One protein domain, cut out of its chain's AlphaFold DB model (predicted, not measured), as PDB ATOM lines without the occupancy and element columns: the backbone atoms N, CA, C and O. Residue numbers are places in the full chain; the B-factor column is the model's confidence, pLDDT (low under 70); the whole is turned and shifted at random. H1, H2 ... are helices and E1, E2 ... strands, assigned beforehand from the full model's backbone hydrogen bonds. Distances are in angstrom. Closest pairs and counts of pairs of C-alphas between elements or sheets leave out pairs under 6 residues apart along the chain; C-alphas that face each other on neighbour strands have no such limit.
ATOM      1  N   ARG A  10     111.017 100.555 231.773       93.25
ATOM      2  CA  ARG A  10     109.713 100.643 232.430       93.25
ATOM      3  C   ARG A  10     109.891 101.066 233.878       93.25
ATOM      4  O   ARG A  10     110.448 100.325 234.679       93.25
ATOM      5  N   PHE A  11     109.374 102.236 234.215       93.44
ATOM      6  CA  PHE A  11     109.345 102.741 235.577       93.44
ATOM      7  C   PHE A  11     107.928 102.692 236.110       93.44
ATOM      8  O   PHE A  11     107.020 103.237 235.486       93.44
ATOM      9  N   LEU A  12     107.749 102.137 237.303       91.94
ATOM     10  CA  LEU A  12     106.559 102.447 238.081       91.94
ATOM     11  C   LEU A  12     106.928 103.540 239.094       91.94
ATOM     12  O   LEU A  12     108.002 103.524 239.694       91.94
ATOM     13  N   VAL A  13     106.086 104.557 239.226       92.44
ATOM     14  CA  VAL A  13     106.374 105.774 239.991       92.44
ATOM     15  C   VAL A  13     105.279 105.956 241.028       92.44
ATOM     16  O   VAL A  13     104.169 106.386 240.715       92.44
ATOM     17  N   GLY A  14     105.592 105.605 242.271       90.50
ATOM     18  CA  GLY A  14     104.745 105.848 243.432       90.50
ATOM     19  C   GLY A  14     105.043 107.202 244.070       90.50
ATOM     20  O   GLY A  14     105.862 107.971 243.580       90.50
ATOM     21  N   VAL A  15     104.383 107.496 245.191       88.75
ATOM     22  CA  VAL A  15     104.566 108.776 245.903       88.75
ATOM     23  C   VAL A  15     106.007 108.958 246.376       88.75
ATOM     24  O   VAL A  15     106.578 110.022 246.160       88.75
ATOM     25  N   ASP A  16     106.604 107.918 246.964       87.62
ATOM     26  CA  ASP A  16     107.911 108.005 247.637       87.62
ATOM     27  C   ASP A  16     109.069 107.366 246.845       87.62
ATOM     28  O   ASP A  16     110.241 107.638 247.112       87.62
ATOM     29  N   VAL A  17     108.758 106.493 245.883       90.88
ATOM     30  CA  VAL A  17     109.750 105.688 245.157       90.88
ATOM     31  C   VAL A  17     109.374 105.519 243.689       90.88
ATOM     32  O   VAL A  17     108.205 105.321 243.358       90.88
ATOM     33  N   ALA A  18     110.376 105.575 242.817       92.62
ATOM     34  CA  ALA A  18     110.300 105.091 241.448       92.62
ATOM     35  C   ALA A  18     111.141 103.819 241.331       92.62
ATOM     36  O   ALA A  18     112.266 103.775 241.832       92.62
ATOM     37  N   VAL A  19     110.599 102.792 240.686       92.44
ATOM     38  CA  VAL A  19     111.254 101.488 240.529       92.44
ATOM     39  C   VAL A  19     111.334 101.165 239.049       92.44
ATOM     40  O   VAL A  19     110.323 101.244 238.351       92.44
ATOM     41  N   LEU A  20     112.528 100.801 238.592       93.69
ATOM     42  CA  LEU A  20     112.738 100.204 237.280       93.69
ATOM     43  C   LEU A  20     112.366  98.727 237.365       93.69
ATOM     44  O   LEU A  20     112.858  98.015 238.243       93.69
ATOM     45  N   VAL A  21     111.517  98.268 236.453       90.75
ATOM     46  CA  VAL A  21     111.066  96.876 236.396       90.75
ATOM     47  C   VAL A  21     111.372  96.243 235.046       90.75
ATOM     48  O   VAL A  21     111.457  96.931 234.026       90.75
ATOM     49  N   ASP A  22     111.530  94.922 235.036       88.94
ATOM     50  CA  ASP A  22     111.635  94.147 233.801       88.94
ATOM     51  C   ASP A  22     110.256  93.787 233.204       88.94
ATOM     52  O   ASP A  22     109.199  94.261 233.639       88.94
ATOM     53  N   ALA A  23     110.267  92.962 232.154       84.69
ATOM     54  CA  ALA A  23     109.059  92.517 231.461       84.69
ATOM     55  C   ALA A  23     108.151  91.615 232.318       84.69
ATOM     56  O   ALA A  23     106.953  91.546 232.046       84.69
ATOM     57  N   ASP A  24     108.708  90.959 233.339       83.62
ATOM     58  CA  ASP A  24     107.996  90.105 234.292       83.62
ATOM     59  C   ASP A  24     107.609  90.881 235.571       83.62
ATOM     60  O   ASP A  24     107.169  90.288 236.555       83.62
ATOM     61  N   GLU A  25     107.751  92.214 235.547       81.69
ATOM     62  CA  GLU A  25     107.494  93.138 236.660       81.69
ATOM     63  C   GLU A  25     108.419  92.943 237.867       81.69
ATOM     64  O   GLU A  25     108.130  93.417 238.970       81.69
ATOM     65  N   ALA A  26     109.563  92.283 237.673       86.31
ATOM     66  CA  ALA A  26     110.570  92.174 238.712       86.31
ATOM     67  C   ALA A  26     111.321  93.505 238.863       86.31
ATOM     68  O   ALA A  26     111.755  94.110 237.884       86.31
ATOM     69  N   GLU A  27     111.487  93.952 240.109       90.62
ATOM     70  CA  GLU A  27     112.275  95.138 240.456       90.62
ATOM     71  C   GLU A  27     113.756  94.922 240.107       90.62
ATOM     72  O   GLU A  27     114.393  93.992 240.607       90.62
ATOM     73  N   LEU A  28     114.294  95.798 239.255       92.56
ATOM     74  CA  LEU A  28     115.703  95.833 238.867       92.56
ATOM     75  C   LEU A  28     116.493  96.841 239.707       92.56
ATOM     76  O   LEU A  28     117.600  96.532 240.142       92.56
ATOM     77  N   ASP A  29     115.929  98.031 239.929       93.69
ATOM     78  CA  ASP A  29     116.555  99.102 240.711       93.69
ATOM     79  C   ASP A  29     115.512 100.133 241.185       93.69
ATOM     80  O   ASP A  29     114.370 100.139 240.709       93.69
ATOM     81  N   ARG A  30     115.879 101.000 242.137       93.25
ATOM     82  CA  ARG A  30     114.960 101.941 242.788       93.25
ATOM     83  C   ARG A  30     115.601 103.271 243.169       93.25
ATOM     84  O   ARG A  30     116.710 103.334 243.692       93.25
ATOM     85  N   TRP A  31     114.814 104.336 243.049       94.25
ATOM     86  CA  TRP A  31     115.227 105.700 243.369       94.25
ATOM     87  C   TRP A  31     114.133 106.450 244.126       94.25
ATOM     88  O   TRP A  31     112.945 106.164 243.953       94.25
ATOM     89  N   PRO A  32     114.495 107.452 244.945       92.06
ATOM     90  CA  PRO A  32     113.510 108.374 245.487       92.06
ATOM     91  C   PRO A  32     112.831 109.150 244.351       92.06
ATOM     92  O   PRO A  32     113.481 109.681 243.446       92.06
ATOM     93  N   THR A  33     111.509 109.268 244.415       88.94
ATOM     94  CA  THR A  33     110.745 110.125 243.493       88.94
ATOM     95  C   THR A  33     111.034 111.605 243.707       88.94
ATOM     96  O   THR A  33     111.073 112.376 242.747       88.94
ATOM     97  N   GLY A  34     111.211 112.023 244.964       87.38
ATOM     98  CA  GLY A  34     111.162 113.440 245.317       87.38
ATOM     99  C   GLY A  34     109.813 114.036 244.900       87.38
ATOM    100  O   GLY A  34     108.769 113.460 245.177       87.38
ATOM    101  N   GLU A  35     109.834 115.147 244.168       91.69
ATOM    102  CA  GLU A  35     108.617 115.811 243.664       91.69
ATOM    103  C   GLU A  35     108.064 115.181 242.368       91.69
ATOM    104  O   GLU A  35     107.104 115.701 241.796       91.69
ATOM    105  N   LEU A  36     108.667 114.102 241.841       94.88
ATOM    106  CA  LEU A  36     108.278 113.535 240.542       94.88
ATOM    107  C   LEU A  36     106.787 113.183 240.503       94.88
ATOM    108  O   LEU A  36     106.076 113.632 239.607       94.88
ATOM    109  N   TYR A  37     106.308 112.424 241.489       92.88
ATOM    110  CA  TYR A  37     104.918 111.973 241.544       92.88
ATOM    111  C   TYR A  37     103.932 113.147 241.517       92.88
ATOM    112  O   TYR A  37     102.992 113.174 240.725       92.88
ATOM    113  N   GLU A  38     104.170 114.153 242.356       93.50
ATOM    114  CA  GLU A  38     103.305 115.325 242.495       93.50
ATOM    115  C   GLU A  38     103.294 116.161 241.215       93.50
ATOM    116  O   GLU A  38     102.241 116.628 240.778       93.50
ATOM    117  N   ARG A  39     104.452 116.311 240.565       96.12
ATOM    118  CA  ARG A  39     104.564 117.034 239.295       96.12
ATOM    119  C   ARG A  39     103.861 116.301 238.153       96.12
ATOM    120  O   ARG A  39     103.203 116.963 237.356       96.12
ATOM    121  N   LEU A  40     103.946 114.970 238.086       94.38
ATOM    122  CA  LEU A  40     103.209 114.169 237.098       94.38
ATOM    123  C   LEU A  40     101.697 114.239 237.332       94.38
ATOM    124  O   LEU A  40     100.935 114.434 236.385       94.38
ATOM    125  N   LEU A  41     101.271 114.172 238.596       92.50
ATOM    126  CA  LEU A  41      99.874 114.341 238.985       92.50
ATOM    127  C   LEU A  41      99.333 115.708 238.545       92.50
ATOM    128  O   LEU A  41      98.283 115.788 237.910       92.50
ATOM    129  N   LEU A  42     100.064 116.788 238.838       93.81
ATOM    130  CA  LEU A  42      99.695 118.150 238.439       93.81
ATOM    131  C   LEU A  42      99.726 118.353 236.919       93.81
ATOM    132  O   LEU A  42      98.952 119.155 236.395       93.81
ATOM    133  N   ALA A  43     100.585 117.621 236.209       93.00
ATOM    134  CA  ALA A  43     100.630 117.604 234.750       93.00
ATOM    135  C   ALA A  43      99.491 116.778 234.116       93.00
ATOM    136  O   ALA A  43      99.383 116.736 232.891       93.00
ATOM    137  N   GLY A  44      98.633 116.144 234.925       89.94
ATOM    138  CA  GLY A  44      97.492 115.363 234.451       89.94
ATOM    139  C   GLY A  44      97.885 114.028 233.822       89.94
ATOM    140  O   GLY A  44      97.143 113.512 232.986       89.94
ATOM    141  N   VAL A  45      99.047 113.478 234.190       90.88
ATOM    142  CA  VAL A  45      99.469 112.153 233.725       90.88
ATOM    143  C   VAL A  45      98.484 111.096 234.254       90.88
ATOM    144  O   VAL A  45      98.045 111.198 235.402       90.88
ATOM    145  N   PRO A  46      98.090 110.094 233.448       86.56
ATOM    146  CA  PRO A  46      97.183 109.043 233.903       86.56
ATOM    147  C   PRO A  46      97.793 108.209 235.032       86.56
ATOM    148  O   PRO A  46      98.890 107.678 234.883       86.56
ATOM    149  N   ILE A  47      97.058 108.064 236.135       86.19
ATOM    150  CA  ILE A  47      97.427 107.189 237.254       86.19
ATOM    151  C   ILE A  47      96.876 105.788 237.001       86.19
ATOM    152  O   ILE A  47      95.726 105.620 236.585       86.19
ATOM    153  N   THR A  48      97.688 104.795 237.319       84.62
ATOM    154  CA  THR A  48      97.301 103.396 237.413       84.62
ATOM    155  C   THR A  48      96.901 103.072 238.849       84.62
ATOM    156  O   THR A  48      97.609 103.416 239.795       84.62
ATOM    157  N   TYR A  49      95.764 102.393 238.998       79.19
ATOM    158  CA  TYR A  49      95.257 101.911 240.280       79.19
ATOM    159  C   TYR A  49      95.312 100.381 240.313       79.19
ATOM    160  O   TYR A  49      94.580  99.728 239.564       79.19
ATOM    161  N   ASP A  50      96.145  99.810 241.186       73.44
ATOM    162  CA  ASP A  50      96.181  98.371 241.475       73.44
ATOM    163  C   ASP A  50      95.575  98.087 242.866       73.44
ATOM    164  O   ASP A  50      96.276  98.105 243.882       73.44
ATOM    165  N   PRO A  51      94.266  97.780 242.947       64.25
ATOM    166  CA  PRO A  51      93.610  97.456 244.213       64.25
ATOM    167  C   PRO A  51      93.997  96.083 244.764       64.25
ATOM    168  O   PRO A  51      93.687  95.781 245.917       64.25
ATOM    169  N   THR A  52      94.594  95.218 243.940       63.41
ATOM    170  CA  THR A  52      94.937  93.848 244.335       63.41
ATOM    171  C   THR A  52      96.253  93.789 245.099       63.41
ATOM    172  O   THR A  52      96.516  92.796 245.778       63.41
ATOM    173  N   GLY A  53      97.062  94.852 245.009       57.53
ATOM    174  CA  GLY A  53      98.413  94.878 245.548       57.53
ATOM    175  C   GLY A  53      99.294  93.809 244.911       57.53
ATOM    176  O   GLY A  53     100.214  93.324 245.561       57.53
ATOM    177  N   SER A  54      99.006  93.397 243.673       56.84
ATOM    178  CA  SER A  54      99.850  92.452 242.937       56.84
ATOM    179  C   SER A  54     101.264  93.018 242.772       56.84
ATOM    180  O   SER A  54     102.246  92.327 243.036       56.84
ATOM    181  N   THR A  55     101.350  94.335 242.570       56.00
ATOM    182  CA  THR A  55     102.562  95.167 242.636       56.00
ATOM    183  C   THR A  55     102.990  95.518 244.075       56.00
ATOM    184  O   THR A  55     103.496  96.606 244.339       56.00
ATOM    185  N   SER A  56     102.795  94.593 245.029       45.72
ATOM    186  CA  SER A  56     103.009  94.700 246.498       45.72
ATOM    187  C   SER A  56     104.332  95.325 246.994       45.72
ATOM    188  O   SER A  56     104.510  95.521 248.196       45.72
ATOM    189  N   THR A  57     105.249  95.686 246.103       52.34
ATOM    190  CA  THR A  57     106.535  96.345 246.348       52.34
ATOM    191  C   THR A  57     106.484  97.887 246.325       52.34
ATOM    192  O   THR A  57     107.430  98.525 246.798       52.34
ATOM    193  N   PHE A  58     105.380  98.518 245.895       55.19
ATOM    194  CA  PHE A  58     105.253  99.985 245.743       55.19
ATOM    195  C   PHE A  58     104.861 100.770 247.007       55.19
ATOM    196  O   PHE A  58     103.887 101.522 247.044       55.19
ATOM    197  N   GLY A  59     105.617 100.604 248.098       50.91
ATOM    198  CA  GLY A  59     105.487 101.477 249.280       50.91
ATOM    199  C   GLY A  59     104.105 101.467 249.959       50.91
ATOM    200  O   GLY A  59     103.784 102.377 250.720       50.91
ATOM    201  N   GLY A  60     103.278 100.449 249.692       51.41
ATOM    202  CA  GLY A  60     101.973 100.255 250.325       51.41
ATOM    203  C   GLY A  60     100.835 101.142 249.808       51.41
ATOM    204  O   GLY A  60      99.795 101.195 250.467       51.41
ATOM    205  N   ARG A  61     100.991 101.832 248.666       61.06
ATOM    206  CA  ARG A  61      99.902 102.602 248.036       61.06
ATOM    207  C   ARG A  61      99.445 101.960 246.720       61.06
ATOM    208  O   ARG A  61     100.294 101.509 245.961       61.06
ATOM    209  N   PRO A  62      98.130 101.942 246.439       68.75
ATOM    210  CA  PRO A  62      97.584 101.331 245.225       68.75
ATOM    211  C   PRO A  62      97.740 102.210 243.970       68.75
ATOM    212  O   PRO A  62      97.489 101.727 242.872       68.75
ATOM    213  N   ASP A  63      98.130 103.481 244.126       83.56
ATOM    214  CA  ASP A  63      98.236 104.468 243.046       83.56
ATOM    215  C   ASP A  63      99.693 104.684 242.610       83.56
ATOM    216  O   ASP A  63     100.530 105.115 243.411       83.56
ATOM    217  N   TYR A  64      99.982 104.471 241.327       88.50
ATOM    218  CA  TYR A  64     101.293 104.722 240.719       88.50
ATOM    219  C   TYR A  64     101.161 105.169 239.260       88.50
ATOM    220  O   TYR A  64     100.141 104.937 238.617       88.50
ATOM    221  N   PHE A  65     102.192 105.804 238.708       91.00
ATOM    222  CA  PHE A  65     102.321 105.975 237.258       91.00
ATOM    223  C   PHE A  65     103.118 104.810 236.688       91.00
ATOM    224  O   PHE A  65     104.155 104.472 237.244       91.00
ATOM    225  N   ASP A  66     102.668 104.212 235.593       90.94
ATOM    226  CA  ASP A  66     103.429 103.203 234.850       90.94
ATOM    227  C   ASP A  66     103.944 103.872 233.575       90.94
ATOM    228  O   ASP A  66     103.154 104.330 232.748       90.94
ATOM    229  N   LEU A  67     105.258 104.041 233.473       93.31
ATOM    230  CA  LEU A  67     105.913 104.845 232.450       93.31
ATOM    231  C   LEU A  67     106.877 103.989 231.639       93.31
ATOM    232  O   LEU A  67     107.687 103.260 232.205       93.31
ATOM    233  N   LEU A  68     106.854 104.149 230.320       93.25
ATOM    234  CA  LEU A  68     107.908 103.661 229.436       93.25
ATOM    235  C   LEU A  68     108.750 104.846 228.976       93.25
ATOM    236  O   LEU A  68     108.227 105.811 228.417       93.25
ATOM    237  N   VAL A  69     110.054 104.766 229.206       94.62
ATOM    238  CA  VAL A  69     111.024 105.821 228.915       94.62
ATOM    239  C   VAL A  69     112.001 105.314 227.862       94.62
ATOM    240  O   VAL A  69     112.650 104.290 228.046       94.62
ATOM    241  N   ALA A  70     112.115 106.037 226.752       93.56
ATOM    242  CA  ALA A  70     113.132 105.820 225.731       93.56
ATOM    243  C   ALA A  70     114.039 107.048 225.670       93.56
ATOM    244  O   ALA A  70     113.772 108.003 224.937       93.56
ATOM    245  N   VAL A  71     115.122 107.024 226.451       89.50
ATOM    246  CA  VAL A  71     116.025 108.173 226.634       89.50
ATOM    247  C   VAL A  71     116.664 108.613 225.317       89.50
ATOM    248  O   VAL A  71     116.686 109.800 225.007       89.50
ATOM    249  N   THR A  72     117.130 107.668 224.497       88.38
ATOM    250  CA  THR A  72     117.796 107.971 223.217       88.38
ATOM    251  C   THR A  72     116.859 108.573 222.173       88.38
ATOM    252  O   THR A  72     117.318 109.290 221.285       88.38
ATOM    253  N   ALA A  73     115.559 108.290 222.274       88.50
ATOM    254  CA  ALA A  73     114.527 108.849 221.410       88.50
ATOM    255  C   ALA A  73     113.845 110.089 222.020       88.50
ATOM    256  O   ALA A  73     113.012 110.695 221.353       88.50
ATOM    257  N   GLU A  74     114.176 110.446 223.266       90.94
ATOM    258  CA  GLU A  74     113.501 111.473 224.073       90.94
ATOM    259  C   GLU A  74     111.970 111.299 224.121       90.94
ATOM    260  O   GLU A  74     111.202 112.259 224.039       90.94
ATOM    261  N   VAL A  75     111.513 110.051 224.277       92.44
ATOM    262  CA  VAL A  75     110.085 109.711 224.380       92.44
ATOM    263  C   VAL A  75     109.738 109.159 225.759       92.44
ATOM    264  O   VAL A  75     110.458 108.323 226.300       92.44
ATOM    265  N   VAL A  76     108.591 109.587 226.295       94.00
ATOM    266  CA  VAL A  76     107.958 108.981 227.471       94.00
ATOM    267  C   VAL A  76     106.497 108.684 227.168       94.00
ATOM    268  O   VAL A  76     105.777 109.545 226.651       94.00
ATOM    269  N   THR A  77     106.042 107.485 227.511       92.69
ATOM    270  CA  THR A  77     104.632 107.105 227.414       92.69
ATOM    271  C   THR A  77     104.110 106.624 228.762       92.69
ATOM    272  O   THR A  77     104.865 106.087 229.570       92.69
ATOM    273  N   ALA A  78     102.817 106.828 229.015       89.25
ATOM    274  CA  ALA A  78     102.120 106.149 230.098       89.25
ATOM    275  C   ALA A  78     101.606 104.800 229.592       89.25
ATOM    276  O   ALA A  78     100.881 104.731 228.595       89.25
ATOM    277  N   HIS A  79     101.975 103.738 230.293       83.88
ATOM    278  CA  HIS A  79     101.442 102.400 230.109       83.88
ATOM    279  C   HIS A  79     100.238 102.208 231.043       83.88
ATOM    280  O   HIS A  79     100.233 102.687 232.175       83.88
ATOM    281  N   ARG A  80      99.178 101.542 230.579       71.75
ATOM    282  CA  ARG A  80      98.000 101.248 231.408       71.75
ATOM    283  C   ARG A  80      97.772  99.741 231.464       71.75
ATOM    284  O   ARG A  80      97.341  99.171 230.461       71.75
ATOM    285  N   PRO A  81      98.012  99.079 232.608       64.88
ATOM    286  CA  PRO A  81      97.754  97.653 232.721       64.88
ATOM    287  C   PRO A  81      96.259  97.356 232.546       64.88
ATOM    288  O   PRO A  81      95.397  98.036 233.100       64.88
ATOM    289  N   GLY A  82      95.947  96.333 231.748       55.09
ATOM    290  CA  GLY A  82      94.574  95.906 231.444       55.09
ATOM    291  C   GLY A  82      94.046  96.372 230.085       55.09
ATOM    292  O   GLY A  82      93.174  95.708 229.522       55.09
ATOM    293  N   ASN A  83      94.641  97.409 229.500       49.03
ATOM    294  CA  ASN A  83      94.569  97.644 228.063       49.03
ATOM    295  C   ASN A  83      95.801  96.932 227.502       49.03
ATOM    296  O   ASN A  83      96.900  97.188 227.978       49.03
ATOM    297  N   GLY A  84      95.656  95.953 226.602       46.12
ATOM    298  CA  GLY A  84      96.816  95.204 226.086       46.12
ATOM    299  C   GLY A  84      97.957  96.138 225.649       46.12
ATOM    300  O   GLY A  84      97.690  97.298 225.352       46.12
ATOM    301  N   LEU A  85      99.194  95.624 225.579       46.69
ATOM    302  CA  LEU A  85     100.475  96.316 225.282       46.69
ATOM    303  C   LEU A  85     100.501  97.315 224.086       46.69
ATOM    304  O   LEU A  85     101.561  97.819 223.733       46.69
ATOM    305  N   GLY A  86      99.378  97.585 223.418       49.41
ATOM    306  CA  GLY A  86      99.211  98.543 222.330       49.41
ATOM    307  C   GLY A  86      98.577  99.898 222.685       49.41
ATOM    308  O   GLY A  86      98.583 100.761 221.812       49.41
ATOM    309  N   GLU A  87      98.052 100.131 223.894       55.38
ATOM    310  CA  GLU A  87      97.566 101.470 224.292       55.38
ATOM    311  C   GLU A  87      98.578 102.168 225.204       55.38
ATOM    312  O   GLU A  87      98.469 102.169 226.428       55.38
ATOM    313  N   VAL A  88      99.598 102.743 224.570       67.75
ATOM    314  CA  VAL A  88     100.549 103.659 225.202       67.75
ATOM    315  C   VAL A  88     100.135 105.094 224.890       67.75
ATOM    316  O   VAL A  88     100.033 105.479 223.724       67.75
ATOM    317  N   ASP A  89      99.901 105.899 225.925       80.62
ATOM    318  CA  ASP A  89      99.614 107.323 225.749       80.62
ATOM    319  C   ASP A  89     100.931 108.095 225.747       80.62
ATOM    320  O   ASP A  89     101.630 108.149 226.762       80.62
ATOM    321  N   LEU A  90     101.283 108.706 224.613       87.06
ATOM    322  CA  LEU A  90     102.419 109.622 224.559       87.06
ATOM    323  C   LEU A  90     102.182 110.773 225.541       87.06
ATOM    324  O   LEU A  90     101.163 111.466 225.458       87.06
ATOM    325  N   LEU A  91     103.129 110.992 226.454       89.19
ATOM    326  CA  LEU A  91     103.011 112.098 227.392       89.19
ATOM    327  C   LEU A  91     103.128 113.442 226.657       89.19
ATOM    328  O   LEU A  91     103.937 113.580 225.735       89.19
ATOM    329  N   PRO A  92     102.372 114.474 227.078       88.50
ATOM    330  CA  PRO A  92     102.609 115.836 226.616       88.50
ATOM    331  C   PRO A  92     104.069 116.258 226.868       88.50
ATOM    332  O   PRO A  92     104.630 115.865 227.895       88.50
ATOM    333  N   PRO A  93     104.675 117.115 226.021       90.25
ATOM    334  CA  PRO A  93     106.090 117.488 226.144       90.25
ATOM    335  C   PRO A  93     106.499 117.968 227.542       90.25
ATOM    336  O   PRO A  93     107.508 117.525 228.072       90.25
ATOM    337  N   ALA A  94     105.666 118.788 228.191       91.50
ATOM    338  CA  ALA A  94     105.938 119.280 229.544       91.50
ATOM    339  C   ALA A  94     105.988 118.160 230.604       91.50
ATOM    340  O   ALA A  94     106.747 118.253 231.564       91.50
ATOM    341  N   ALA A  95     105.195 117.096 230.440       94.12
ATOM    342  CA  ALA A  95     105.234 115.935 231.326       94.12
ATOM    343  C   ALA A  95     106.458 115.052 231.041       94.12
ATOM    344  O   ALA A  95     107.101 114.586 231.978       94.12
ATOM    345  N   ALA A  96     106.831 114.881 229.770       94.56
ATOM    346  CA  ALA A  96     108.057 114.176 229.401       94.56
ATOM    347  C   ALA A  96     109.314 114.891 229.934       94.56
ATOM    348  O   ALA A  96     110.203 114.242 230.480       94.56
ATOM    349  N   GLU A  97     109.364 116.226 229.865       95.44
ATOM    350  CA  GLU A  97     110.452 117.030 230.442       95.44
ATOM    351  C   GLU A  97     110.599 116.814 231.953       95.44
ATOM    352  O   GLU A  97     111.717 116.672 232.442       95.44
ATOM    353  N   ILE A  98     109.487 116.719 232.694       96.38
ATOM    354  CA  ILE A  98     109.503 116.398 234.131       96.38
ATOM    355  C   ILE A  98     110.200 115.051 234.382       96.38
ATOM    356  O   ILE A  98     111.031 114.955 235.289       96.38
ATOM    357  N   VAL A  99     109.879 114.032 233.580       96.69
ATOM    358  CA  VAL A  99     110.463 112.688 233.701       96.69
ATOM    359  C   VAL A  99     111.946 112.704 233.339       96.69
ATOM    360  O   VAL A  99     112.750 112.189 234.109       96.69
ATOM    361  N   PHE A 100     112.340 113.343 232.234       96.06
ATOM    362  CA  PHE A 100     113.750 113.414 231.833       96.06
ATOM    363  C   PHE A 100     114.610 114.226 232.798       96.06
ATOM    364  O   PHE A 100     115.749 113.849 233.067       96.06
ATOM    365  N   ASP A 101     114.085 115.316 233.354       95.25
ATOM    366  CA  ASP A 101     114.780 116.078 234.388       95.25
ATOM    367  C   ASP A 101     115.037 115.235 235.636       95.25
ATOM    368  O   ASP A 101     116.112 115.323 236.230       95.25
ATOM    369  N   TRP A 102     114.058 114.429 236.047       95.75
ATOM    370  CA  TRP A 102     114.233 113.500 237.156       95.75
ATOM    371  C   TRP A 102     115.228 112.389 236.802       95.75
ATOM    372  O   TRP A 102     116.151 112.143 237.580       95.75
ATOM    373  N   TYR A 103     115.095 111.783 235.622       95.69
ATOM    374  CA  TYR A 103     115.943 110.692 235.146       95.69
ATOM    375  C   TYR A 103     117.418 111.112 235.117       95.69
ATOM    376  O   TYR A 103     118.263 110.484 235.748       95.69
ATOM    377  N   ARG A 104     117.726 112.265 234.513       93.56
ATOM    378  CA  ARG A 104     119.101 112.792 234.428       93.56
ATOM    379  C   ARG A 104     119.726 113.096 235.790       93.56
ATOM    380  O   ARG A 104     120.943 113.067 235.932       93.56
ATOM    381  N   ARG A 105     118.911 113.457 236.787       93.00
ATOM    382  CA  ARG A 105     119.384 113.810 238.139       93.00
ATOM    383  C   ARG A 105     119.590 112.604 239.047       93.00
ATOM    384  O   ARG A 105     120.330 112.738 240.015       93.00
ATOM    385  N   ASN A 106     118.909 111.490 238.784       92.56
ATOM    386  CA  ASN A 106     118.864 110.353 239.707       92.56
ATOM    387  C   ASN A 106     119.384 109.049 239.095       92.56
ATOM    388  O   ASN A 106     119.987 108.265 239.818       92.56
ATOM    389  N   VAL A 107     119.162 108.826 237.798       92.25
ATOM    390  CA  VAL A 107     119.474 107.567 237.102       92.25
ATOM    391  C   VAL A 107     120.775 107.681 236.304       92.25
ATOM    392  O   VAL A 107     121.639 106.823 236.430       92.25
ATOM    393  N   ASP A 108     120.971 108.769 235.548       90.19
ATOM    394  CA  ASP A 108     122.199 108.978 234.750       90.19
ATOM    395  C   ASP A 108     123.440 109.355 235.585       90.19
ATOM    396  O   ASP A 108     124.540 109.506 235.044       90.19
TER     397      ASP A 108
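What this domain is: This is residues 10 to 108 of the 110 residues of an uncharacterized protein of Kutzneria buriramensis (UniProt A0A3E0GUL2). A strongly twisted antiparallel sheet of six strands has two helices packed over one face, the long H2 crossing the strands and the short H1 side by side with it, which makes two layers. A long loop, residues 43 to 62, leads from H1 back to E4. The 99 printed residues hold E1 E2 E3 H1 E4 E5 E6 H2 in chain order; the sheet's order is E3 E2 E1 E4 E5 E6, and the class is mixed. The whole is compact, with a radius of gyration of the C-alphas of 12.4 A, and rounded, spanning 32 by 29 by 25 A.

Where its parts are: Find C-alpha 63 at (98.236, 104.468, 243.046); from there E4, residues 63 to 70, runs 22.9 A. Beside it are E1, residues 10 to 13, from (109.713, 100.643, 232.430), and E5, residues 75 to 79. Look next for E2, residues 17 to 21, an inner strand, and for the edge strands E3, residues 27 to 32 and 14.2 A long, and E6, residues 88 to 90. H1 is residues 36 to 42; H2, residues 93 to 106, runs 20.0 A to (118.864, 110.353, 239.707).

How they stand to each other: E1 E2 E3 and E4 E5 E6 are meanders, each strand the antiparallel neighbour of the one before. Between E1 and E4, N 11 and O 67 are 2.8 A apart; between E4 and E5, N 68 and O 77 are 2.9 A apart. H2 is on the sheet at a height of 8.1 A, across the strands; its closest C-alphas to E5 are Ala 96 and Val 76, 5.5 A. H1 is on the sheet too and touches H2 at Leu 40 and Ala 95, their closest C-alphas, 6.4 A, at a shallow tilt of 15 degrees, opposite ways. In H1 and H2 every O i to N i+4 pair is within hydrogen-bond range.

The domain as a whole: The C-alphas farthest apart, of Thr 52 and Thr 72, are 34.2 A apart. The printed part has no cut; H1 to E4 is the long link. Look for pLDDT under 70 at residues 51 to 62 and 81 to 88.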